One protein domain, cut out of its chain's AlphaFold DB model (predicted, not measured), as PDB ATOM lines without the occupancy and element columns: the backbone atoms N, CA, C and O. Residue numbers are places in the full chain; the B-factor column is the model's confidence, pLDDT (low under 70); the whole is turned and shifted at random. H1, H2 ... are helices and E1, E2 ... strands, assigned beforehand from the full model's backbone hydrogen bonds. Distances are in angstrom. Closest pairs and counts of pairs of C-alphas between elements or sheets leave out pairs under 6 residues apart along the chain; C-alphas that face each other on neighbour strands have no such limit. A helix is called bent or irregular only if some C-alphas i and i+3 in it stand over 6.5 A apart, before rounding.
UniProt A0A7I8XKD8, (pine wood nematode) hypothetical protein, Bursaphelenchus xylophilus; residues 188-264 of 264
ATOM      1  N   ARG A 188     142.594 115.051 107.835       79.19
ATOM      2  CA  ARG A 188     142.264 113.666 107.485       79.19
ATOM      3  C   ARG A 188     140.934 113.323 108.128       79.19
ATOM      4  O   ARG A 188     140.761 113.517 109.334       79.19
ATOM      5  N   LEU A 189     140.007 112.774 107.354       79.88
ATOM      6  CA  LEU A 189     138.811 112.158 107.919       79.88
ATOM      7  C   LEU A 189     139.165 110.738 108.394       79.88
ATOM      8  O   LEU A 189     139.203 109.806 107.597       79.88
ATOM      9  N   ASP A 190     139.478 110.573 109.682       75.38
ATOM     10  CA  ASP A 190     140.021 109.313 110.220       75.38
ATOM     11  C   ASP A 190     138.947 108.336 110.739       75.38
ATOM     12  O   ASP A 190     137.984 108.751 111.394       75.38
ATOM     13  N   ARG A 191     139.165 107.031 110.509       67.12
ATOM     14  CA  ARG A 191     138.293 105.887 110.846       67.12
ATOM     15  C   ARG A 191     137.977 105.752 112.333       67.12
ATOM     16  O   ARG A 191     136.872 105.354 112.690       67.12
ATOM     17  N   GLY A 192     138.898 106.164 113.210       63.72
ATOM     18  CA  GLY A 192     138.710 106.109 114.670       63.72
ATOM     19  C   GLY A 192     137.501 106.906 115.182       63.72
ATOM     20  O   GLY A 192     136.997 106.633 116.269       63.72
ATOM     21  N   ASN A 193     136.996 107.846 114.373       57.12
ATOM     22  CA  ASN A 193     135.846 108.696 114.683       57.12
ATOM     23  C   ASN A 193     134.624 108.413 113.804       57.12
ATOM     24  O   ASN A 193     133.715 109.242 113.746       57.12
ATOM     25  N   TRP A 194     134.556 107.269 113.116       61.44
ATOM     26  CA  TRP A 194     133.407 106.925 112.275       61.44
ATOM     27  C   TRP A 194     132.208 106.504 113.132       61.44
ATOM     28  O   TRP A 194     131.750 105.370 113.113       61.44
ATOM     29  N   LYS A 195     131.683 107.454 113.903       65.12
ATOM     30  CA  LYS A 195     130.314 107.516 114.427       65.12
ATOM     31  C   LYS A 195     129.556 108.677 113.773       65.12
ATOM     32  O   LYS A 195     128.551 109.143 114.300       65.12
ATOM     33  N   TYR A 196     130.052 109.167 112.638       71.06
ATOM     34  CA  TYR A 196     129.387 110.208 111.873       71.06
ATOM     35  C   TYR A 196     128.040 109.704 111.358       71.06
ATOM     36  O   TYR A 196     127.942 108.610 110.797       71.06
ATOM     37  N   SER A 197     126.995 110.504 111.554       76.25
ATOM     38  CA  SER A 197     125.686 110.215 110.977       76.25
ATOM     39  C   SER A 197     125.745 110.328 109.446       76.25
ATOM     40  O   SER A 197     126.551 111.108 108.925       76.25
ATOM     41  N   PRO A 198     124.884 109.606 108.702       77.12
ATOM     42  CA  PRO A 198     124.744 109.801 107.254       77.12
ATOM     43  C   PRO A 198     124.572 111.282 106.883       77.12
ATOM     44  O   PRO A 198     125.239 111.788 105.989       77.12
ATOM     45  N   ASP A 199     123.772 111.996 107.670       82.38
ATOM     46  CA  ASP A 199     123.559 113.440 107.616       82.38
ATOM     47  C   ASP A 199     124.841 114.281 107.644       82.38
ATOM     48  O   ASP A 199     124.992 115.216 106.855       82.38
ATOM     49  N   PHE A 200     125.775 113.960 108.543       83.44
ATOM     50  CA  PHE A 200     127.071 114.633 108.597       83.44
ATOM     51  C   PHE A 200     127.874 114.370 107.320       83.44
ATOM     52  O   PHE A 200     128.388 115.308 106.717       83.44
ATOM     53  N   LEU A 201     127.943 113.113 106.870       80.62
ATOM     54  CA  LEU A 201     128.710 112.725 105.680       80.62
ATOM     55  C   LEU A 201     128.164 113.375 104.396       80.62
ATOM     56  O   LEU A 201     128.936 113.772 103.518       80.62
ATOM     57  N   ILE A 202     126.842 113.543 104.308       82.00
ATOM     58  CA  ILE A 202     126.178 114.258 103.208       82.00
ATOM     59  C   ILE A 202     126.580 115.738 103.202       82.00
ATOM     60  O   ILE A 202     126.856 116.288 102.137       82.00
ATOM     61  N   ARG A 203     126.648 116.375 104.380       84.19
ATOM     62  CA  ARG A 203     126.958 117.810 104.530       84.19
ATOM     63  C   ARG A 203     128.453 118.139 104.601       84.19
ATOM     64  O   ARG A 203     128.808 119.311 104.548       84.19
ATOM     65  N   LEU A 204     129.322 117.135 104.721       83.50
ATOM     66  CA  LEU A 204     130.773 117.293 104.864       83.50
ATOM     67  C   LEU A 204     131.359 118.164 103.738       83.50
ATOM     68  O   LEU A 204     131.133 117.889 102.570       83.50
ATOM     69  N   ASN A 205     132.173 119.174 104.013       84.00
ATOM     70  CA  ASN A 205     132.872 119.872 102.932       84.00
ATOM     71  C   ASN A 205     134.154 119.106 102.564       84.00
ATOM     72  O   ASN A 205     135.149 119.217 103.267       84.00
ATOM     73  N   THR A 206     134.158 118.311 101.486       78.75
ATOM     74  CA  THR A 206     135.331 117.489 101.116       78.75
ATOM     75  C   THR A 206     136.547 118.323 100.712       78.75
ATOM     76  O   THR A 206     137.661 117.835 100.832       78.75
ATOM     77  N   LEU A 207     136.360 119.587 100.311       81.06
ATOM     78  CA  LEU A 207     137.458 120.520 100.021       81.06
ATOM     79  C   LEU A 207     138.230 120.938 101.275       81.06
ATOM     80  O   LEU A 207     139.320 121.491 101.176       81.06
ATOM     81  N   GLU A 208     137.660 120.706 102.455       82.25
ATOM     82  CA  GLU A 208     138.367 120.940 103.700       82.25
ATOM     83  C   GLU A 208     139.333 119.811 104.022       82.25
ATOM     84  O   GLU A 208     140.184 120.034 104.860       82.25
ATOM     85  N   TYR A 209     139.245 118.639 103.399       82.31
ATOM     86  CA  TYR A 209     140.042 117.475 103.774       82.31
ATOM     87  C   TYR A 209     141.042 117.132 102.672       82.31
ATOM     88  O   TYR A 209     140.717 117.208 101.490       82.31
ATOM     89  N   ASP A 210     142.249 116.714 103.053       81.88
ATOM     90  CA  ASP A 210     143.235 116.235 102.076       81.88
ATOM     91  C   ASP A 210     142.951 114.781 101.684       81.88
ATOM     92  O   ASP A 210     143.014 114.409 100.510       81.88
ATOM     93  N   ASP A 211     142.589 113.962 102.673       82.06
ATOM     94  CA  ASP A 211     142.339 112.534 102.526       82.06
ATOM     95  C   ASP A 211     141.343 111.999 103.587       82.06
ATOM     96  O   ASP A 211     140.920 112.705 104.513       82.06
ATOM     97  N   ALA A 212     140.926 110.743 103.433       82.50
ATOM     98  CA  ALA A 212     140.084 110.004 104.371       82.50
ATOM     99  C   ALA A 212     140.578 108.564 104.528       82.50
ATOM    100  O   ALA A 212     140.820 107.898 103.527       82.50
ATOM    101  N   HIS A 213     140.628 108.052 105.760       80.75
ATOM    102  CA  HIS A 213     140.596 106.604 105.984       80.75
ATOM    103  C   HIS A 213     139.139 106.156 105.902       80.75
ATOM    104  O   HIS A 213     138.349 106.418 106.811       80.75
ATOM    105  N   LEU A 214     138.786 105.540 104.783       76.69
ATOM    106  CA  LEU A 214     137.501 104.918 104.540       76.69
ATOM    107  C   LEU A 214     137.317 103.721 105.476       76.69
ATOM    108  O   LEU A 214     138.254 103.002 105.798       76.69
ATOM    109  N   ASP A 215     136.097 103.504 105.946       70.62
ATOM    110  CA  ASP A 215     135.786 102.310 106.721       70.62
ATOM    111  C   ASP A 215     135.788 101.086 105.779       70.62
ATOM    112  O   ASP A 215     135.061 101.093 104.776       70.62
ATOM    113  N   PRO A 216     136.584 100.034 106.061       62.31
ATOM    114  CA  PRO A 216     136.651  98.826 105.234       62.31
ATOM    115  C   PRO A 216     135.350  98.007 105.246       62.31
ATOM    116  O   PRO A 216     135.258  96.978 104.574       62.31
ATOM    117  N   ALA A 217     134.325  98.475 105.957       62.31
ATOM    118  CA  ALA A 217     133.003  97.888 106.075       62.31
ATOM    119  C   ALA A 217     132.172  97.808 104.777       62.31
ATOM    120  O   ALA A 217     130.943  97.722 104.828       62.31
ATOM    121  N   ILE A 218     132.798  97.764 103.597       63.47
ATOM    122  CA  ILE A 218     132.096  97.402 102.361       63.47
ATOM    123  C   ILE A 218     131.408  96.036 102.516       63.47
ATOM    124  O   ILE A 218     130.342  95.820 101.948       63.47
ATOM    125  N   PHE A 219     131.954  95.140 103.340       66.44
ATOM    126  CA  PHE A 219     131.402  93.808 103.589       66.44
ATOM    127  C   PHE A 219     130.311  93.773 104.672       66.44
ATOM    128  O   PHE A 219     129.573  92.798 104.761       66.44
ATOM    129  N   ASP A 220     130.134  94.839 105.455       72.44
ATOM    130  CA  ASP A 220     129.088  94.927 106.477       72.44
ATOM    131  C   ASP A 220     127.903  95.742 105.939       72.44
ATOM    132  O   ASP A 220     128.026  96.915 105.593       72.44
ATOM    133  N   LYS A 221     126.718  95.126 105.865       70.44
ATOM    134  CA  LYS A 221     125.501  95.786 105.360       70.44
ATOM    135  C   LYS A 221     125.093  97.011 106.191       70.44
ATOM    136  O   LYS A 221     124.636  97.992 105.602       70.44
ATOM    137  N   ALA A 222     125.248  96.973 107.515       70.12
ATOM    138  CA  ALA A 222     124.849  98.071 108.397       70.12
ATOM    139  C   ALA A 222     125.756  99.293 108.198       70.12
ATOM    140  O   ALA A 222     125.281 100.422 108.054       70.12
ATOM    141  N   ASN A 223     127.061  99.057 108.113       73.12
ATOM    142  CA  ASN A 223     128.049 100.107 107.894       73.12
ATOM    143  C   ASN A 223     128.116 100.574 106.427       73.12
ATOM    144  O   ASN A 223     128.370 101.758 106.184       73.12
ATOM    145  N   TRP A 224     127.799  99.705 105.455       77.75
ATOM    146  CA  TRP A 224     127.741 100.064 104.034       77.75
ATOM    147  C   TRP A 224     126.774 101.219 103.782       77.75
ATOM    148  O   TRP A 224     127.160 102.218 103.188       77.75
ATOM    149  N   GLY A 225     125.542 101.143 104.297       75.69
ATOM    150  CA  GLY A 225     124.548 102.209 104.107       75.69
ATOM    151  C   GLY A 225     125.016 103.578 104.619       75.69
ATOM    152  O   GLY A 225     124.690 104.614 104.036       75.69
ATOM    153  N   ARG A 226     125.843 103.586 105.671       74.69
ATOM    154  CA  ARG A 226     126.435 104.800 106.236       74.69
ATOM    155  C   ARG A 226     127.541 105.364 105.342       74.69
ATOM    156  O   ARG A 226     127.451 106.527 104.945       74.69
ATOM    157  N   ILE A 227     128.552 104.560 105.003       76.56
ATOM    158  CA  ILE A 227     129.680 105.007 104.162       76.56
ATOM    159  C   ILE A 227     129.239 105.348 102.735       76.56
ATOM    160  O   ILE A 227     129.815 106.225 102.089       76.56
ATOM    161  N   TRP A 228     128.159 104.724 102.269       80.88
ATOM    162  CA  TRP A 228     127.596 104.938 100.943       80.88
ATOM    163  C   TRP A 228     127.298 106.405 100.637       80.88
ATOM    164  O   TRP A 228     127.507 106.871  99.517       80.88
ATOM    165  N   SER A 229     126.869 107.157 101.652       80.94
ATOM    166  CA  SER A 229     126.600 108.590 101.524       80.94
ATOM    167  C   SER A 229     127.859 109.395 101.197       80.94
ATOM    168  O   SER A 229     127.793 110.332 100.406       80.94
ATOM    169  N   LEU A 230     129.010 109.007 101.754       80.75
ATOM    170  CA  LEU A 230     130.302 109.605 101.421       80.75
ATOM    171  C   LEU A 230     130.754 109.180 100.018       80.75
ATOM    172  O   LEU A 230     131.187 110.018  99.231       80.75
ATOM    173  N   TYR A 231     130.595 107.899  99.671       83.94
ATOM    174  CA  TYR A 231     131.019 107.376  98.368       83.94
ATOM    175  C   TYR A 231     130.304 108.089  97.221       83.94
ATOM    176  O   TYR A 231     130.963 108.515  96.277       83.94
ATOM    177  N   LYS A 232     128.987 108.321  97.333       85.19
ATOM    178  CA  LYS A 232     128.197 109.072  96.335       85.19
ATOM    179  C   LYS A 232     128.711 110.481  96.043       85.19
ATOM    180  O   LYS A 232     128.326 111.068  95.038       85.19
ATOM    181  N   ARG A 233     129.526 111.041  96.933       81.69
ATOM    182  CA  ARG A 233     130.135 112.365  96.772       81.69
ATOM    183  C   ARG A 233     131.538 112.304  96.191       81.69
ATOM    184  O   ARG A 233     132.017 113.299  95.662       81.69
ATOM    185  N   ILE A 234     132.177 111.147  96.311       81.50
ATOM    186  CA  ILE A 234     133.511 110.864  95.797       81.50
ATOM    187  C   ILE A 234     133.449 110.426  94.332       81.50
ATOM    188  O   ILE A 234     134.246 110.878  93.512       81.50
ATOM    189  N   PHE A 235     132.516 109.532  94.009       83.94
ATOM    190  CA  PHE A 235     132.454 108.864  92.716       83.94
ATOM    191  C   PHE A 235     131.296 109.384  91.863       83.94
ATOM    192  O   PHE A 235     130.233 109.744  92.371       83.94
ATOM    193  N   GLY A 236     131.488 109.372  90.543       84.88
ATOM    194  CA  GLY A 236     130.426 109.678  89.587       84.88
ATOM    195  C   GLY A 236     129.280 108.662  89.648       84.88
ATOM    196  O   GLY A 236     129.444 107.537  90.118       84.88
ATOM    197  N   SER A 237     128.110 109.028  89.122       85.62
ATOM    198  CA  SER A 237     126.903 108.185  89.179       85.62
ATOM    199  C   SER A 237     127.115 106.775  88.611       85.62
ATOM    200  O   SER A 237     126.738 105.799  89.256       85.62
ATOM    201  N   GLY A 238     127.777 106.650  87.456       84.81
ATOM    202  CA  GLY A 238     128.101 105.349  86.859       84.81
ATOM    203  C   GLY A 238     129.088 104.524  87.691       84.81
ATOM    204  O   GLY A 238     128.884 103.331  87.887       84.81
ATOM    205  N   GLN A 239     130.113 105.171  88.254       85.31
ATOM    206  CA  GLN A 239     131.091 104.536  89.147       85.31
ATOM    207  C   GLN A 239     130.431 103.983  90.416       85.31
ATOM    208  O   GLN A 239     130.764 102.892  90.867       85.31
ATOM    209  N   ILE A 240     129.470 104.722  90.970       86.00
ATOM    210  CA  ILE A 240     128.684 104.313  92.134       86.00
ATOM    211  C   ILE A 240     127.862 103.069  91.830       86.00
ATOM    212  O   ILE A 240     127.963 102.088  92.561       86.00
ATOM    213  N   VAL A 241     127.089 103.071  90.745       85.69
ATOM    214  CA  VAL A 241     126.289 101.898  90.359       85.69
ATOM    215  C   VAL A 241     127.187 100.667  90.210       85.69
ATOM    216  O   VAL A 241     126.957  99.668  90.890       85.69
ATOM    217  N   ALA A 242     128.275 100.796  89.447       83.12
ATOM    218  CA  ALA A 242     129.235  99.720  89.231       83.12
ATOM    219  C   ALA A 242     129.870  99.201  90.534       83.12
ATOM    220  O   ALA A 242     130.019  97.994  90.715       83.12
ATOM    221  N   LEU A 243     130.225 100.091  91.465       81.94
ATOM    222  CA  LEU A 243     130.806  99.708  92.753       81.94
ATOM    223  C   LEU A 243     129.804  98.955  93.639       81.94
ATOM    224  O   LEU A 243     130.183  98.005  94.324       81.94
ATOM    225  N   ASN A 244     128.531  99.357  93.629       83.75
ATOM    226  CA  ASN A 244     127.485  98.673  94.390       83.75
ATOM    227  C   ASN A 244     127.152  97.297  93.797       83.75
ATOM    228  O   ASN A 244     126.960  96.346  94.550       83.75
ATOM    229  N   GLU A 245     127.114  97.183  92.469       84.06
ATOM    230  CA  GLU A 245     126.951  95.901  91.771       84.06
ATOM    231  C   GLU A 245     128.126  94.968  92.064       84.06
ATOM    232  O   GLU A 245     127.916  93.847  92.523       84.06
ATOM    233  N   PHE A 246     129.362  95.462  91.924       80.31
ATOM    234  CA  PHE A 246     130.566  94.708  92.271       80.31
ATOM    235  C   PHE A 246     130.530  94.215  93.719       80.31
ATOM    236  O   PHE A 246     130.784  93.044  93.982       80.31
ATOM    237  N   ARG A 247     130.175  95.090  94.667       80.31
ATOM    238  CA  ARG A 247     130.031  94.713  96.074       80.31
ATOM    239  C   ARG A 247     129.018  93.586  96.255       80.31
ATOM    240  O   ARG A 247     129.310  92.652  96.993       80.31
ATOM    241  N   ASN A 248     127.837  93.697  95.652       80.69
ATOM    242  CA  ASN A 248     126.776  92.702  95.816       80.69
ATOM    243  C   ASN A 248     127.180  91.335  95.245       80.69
ATOM    244  O   ASN A 248     126.838  90.325  95.840       80.69
ATOM    245  N   GLU A 249     127.963  91.305  94.167       78.06
ATOM    246  CA  GLU A 249     128.531  90.060  93.631       78.06
ATOM    247  C   GLU A 249     129.634  89.489  94.536       78.06
ATOM    248  O   GLU A 249     129.699  88.287  94.777       78.06
ATOM    249  N   VAL A 250     130.521  90.340  95.062       74.81
ATOM    250  CA  VAL A 250     131.661  89.885  95.874       74.81
ATOM    251  C   VAL A 250     131.229  89.439  97.267       74.81
ATOM    252  O   VAL A 250     131.750  88.447  97.767       74.81
ATOM    253  N   ILE A 251     130.287  90.138  97.907       74.38
ATOM    254  CA  ILE A 251     129.882  89.860  99.295       74.38
ATOM    255  C   ILE A 251     129.275  88.462  99.465       74.38
ATOM    256  O   ILE A 251     129.418  87.877 100.532       74.38
ATOM    257  N   GLU A 252     128.662  87.899  98.422       71.19
ATOM    258  CA  GLU A 252     128.152  86.517  98.419       71.19
ATOM    259  C   GLU A 252     129.267  85.462  98.473       71.19
ATOM    260  O   GLU A 252     129.016  84.286  98.737       71.19
ATOM    261  N   HIS A 253     130.504  85.874  98.207       70.19
ATOM    262  CA  HIS A 253     131.673  85.009  98.103       70.19
ATOM    263  C   HIS A 253     132.730  85.292  99.179       70.19
ATOM    264  O   HIS A 253     133.743  84.597  99.235       70.19
ATOM    265  N   VAL A 254     132.506  86.294 100.033       67.50
ATOM    266  CA  VAL A 254     133.395  86.630 101.149       67.50
ATOM    267  C   VAL A 254     133.012  85.788 102.361       67.50
ATOM    268  O   VAL A 254     131.852  85.750 102.762       67.50
ATOM    269  N   ASN A 255     133.996  85.119 102.961       63.38
ATOM    270  CA  ASN A 255     133.793  84.380 104.201       63.38
ATOM    271  C   ASN A 255     133.546  85.366 105.359       63.38
ATOM    272  O   ASN A 255     134.333  86.287 105.570       63.38
ATOM    273  N   GLU A 256     132.471  85.178 106.129       58.53
ATOM    274  CA  GLU A 256     132.116  86.055 107.257       58.53
ATOM    275  C   GLU A 256     133.208  86.119 108.340       58.53
ATOM    276  O   GLU A 256     133.305  87.115 109.061       58.53
ATOM    277  N   GLU A 257     134.041  85.082 108.465       56.03
ATOM    278  CA  GLU A 257     135.183  85.079 109.387       56.03
ATOM    279  C   GLU A 257     136.306  86.022 108.928       56.03
ATOM    280  O   GLU A 257     136.869  86.735 109.759       56.03
ATOM    281  N   ASP A 258     136.541  86.139 107.615       56.22
ATOM    282  CA  ASP A 258     137.535  87.066 107.052       56.22
ATOM    283  C   ASP A 258     137.133  88.535 107.278       56.22
ATOM    284  O   ASP A 258     137.992  89.410 107.382       56.22
ATOM    285  N   VAL A 259     135.830  88.825 107.396       55.34
ATOM    286  CA  VAL A 259     135.300  90.177 107.663       55.34
ATOM    287  C   VAL A 259     135.545  90.608 109.112       55.34
ATOM    288  O   VAL A 259     135.796  91.786 109.378       55.34
ATOM    289  N   LYS A 260     135.521  89.666 110.063       51.47
ATOM    290  CA  LYS A 260     135.714  89.948 111.498       51.47
ATOM    291  C   LYS A 260     137.160  90.322 111.833       51.47
ATOM    292  O   LYS A 260     137.380  91.125 112.735       51.47
ATOM    293  N   ASP A 261     138.133  89.826 111.072       49.50
ATOM    294  CA  ASP A 261     139.558  90.141 111.261       49.50
ATOM    295  C   ASP A 261     139.956  91.550 110.778       49.50
ATOM    296  O   ASP A 261     141.029  92.062 111.123       49.50
ATOM    297  N   VAL A 262     139.094  92.216 110.000       49.34
ATOM    298  CA  VAL A 262     139.344  93.562 109.458       49.34
ATOM    299  C   VAL A 262     138.968  94.671 110.449       49.34
ATOM    300  O   VAL A 262     139.499  95.778 110.344       49.34
ATOM    301  N   HIS A 263     138.145  94.369 111.458       41.91
ATOM    302  CA  HIS A 263     137.723  95.304 112.505       41.91
ATOM    303  C   HIS A 263     138.303  94.886 113.872       41.91
ATOM    304  O   HIS A 263     137.752  93.998 114.522       41.91
ATOM    305  N   PRO A 264     139.435  95.466 114.320       39.41
ATOM    306  CA  PRO A 264     139.953  95.245 115.664       39.41
ATOM    307  C   PRO A 264     139.050  95.768 116.769       39.41
ATOM    308  O   PRO A 264     138.477  96.868 116.601       39.41
TER     309      PRO A 264
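Overview. This is residues 188 to 264 of the 264 residues of the protein "(pine wood nematode) hypothetical protein" of Bursaphelenchus xylophilus (UniProt A0A7I8XKD8). Helix H2 runs through the middle of a small helical body, with the short helix H1 packed beside it on one side and the longest helix, H3, folding back past its other side after a tight turn, near it but with few contacts. Across a gap from H1 and H2, the short strand E1 pairs in parallel with the first two printed residues, 188 and 189, and the small helix H4 hangs with the last residues beyond the far end of H3. The printed part has 77 residues, with four named helices and one named strand in the order H1, E1, H2, H3, H4, and its class is mostly helix. By its radius of gyration of the C-alphas, 13.1 A, the whole is compact, and the C-alphas span 37 by 32 by 20 A along their three main axes.

Along the chain. The printed part begins at Arg 188, with its C-alpha at (142.264, 113.666, 107.485). H1 takes residues 198 to 203 and is 8.7 A long from first to last C-alpha; C-alpha 198 is at (124.744, 109.801, 107.254). E1 takes residues 211 to 213 and is 7.1 A long. H2 takes residues 221 to 234 and is 19.6 A long, from C-alpha 221 at (125.501, 95.786, 105.360) to C-alpha 234 at (133.511, 110.864, 95.797). H2 is neither bent nor irregular, but only just: C-alphas 226 and 229 are 6.0 A apart. H3 takes residues 237 to 251 and is 21.1 A long. H4 takes residues 256 to 260, is 6.8 A long and ends with C-alpha 260 at (135.714, 89.948, 111.498).

Arrangement. H2 has its centre nearest to the mean of the C-alphas, at 4.4 A. H1 and H2 touch, and their closest C-alphas are those of Pro 198 and Arg 226, 5.4 A apart. They run the same way at a shallow tilt of 9 degrees, with their centres 9.9 A apart. H2 and H3 are close but not clearly touching, with 2 pairs of C-alphas within 8 A. Their closest C-alphas are those of Lys 232 and Ile 240, 6.4 A apart, and the two helices run opposite ways at a shallow tilt of 25 degrees. E1 pairs with no named strand, but its residues 211 to 212 pair with residues 188 to 189, parallel. E1 is apart from H1, H2, H3 and H4. H4 is also apart from H1, H2 and H3, and H1 is apart from H3. In H1 and H3 every O i to N i+4 pair is within hydrogen-bond range; in H2 5 of 10 are, and in H4 0 of 1, where 2 of 2 O i to N i+3 pairs are within range.

Size, cuts and confidence. The two C-alphas farthest apart are those of Glu 208 and His 253, 37.0 A, while the first and last printed C-alphas, those of Arg 188 and Pro 264, are 20.3 A apart. Pro 264 is the chain's last residue. The printed part has no cut. The links from H2 to H3 and from H3 to H4 are tight, with 2 and 4 residues, and those from H1 to E1 and from E1 to H2 are short, with 7 residues each; no link is long. The mean pLDDT of the printed part is 74.0, and confidence is low, under 70, for residues 191 to 195, 216 to 219 and 254 to 264. That last stretch holds H4, whose mean pLDDT is 56.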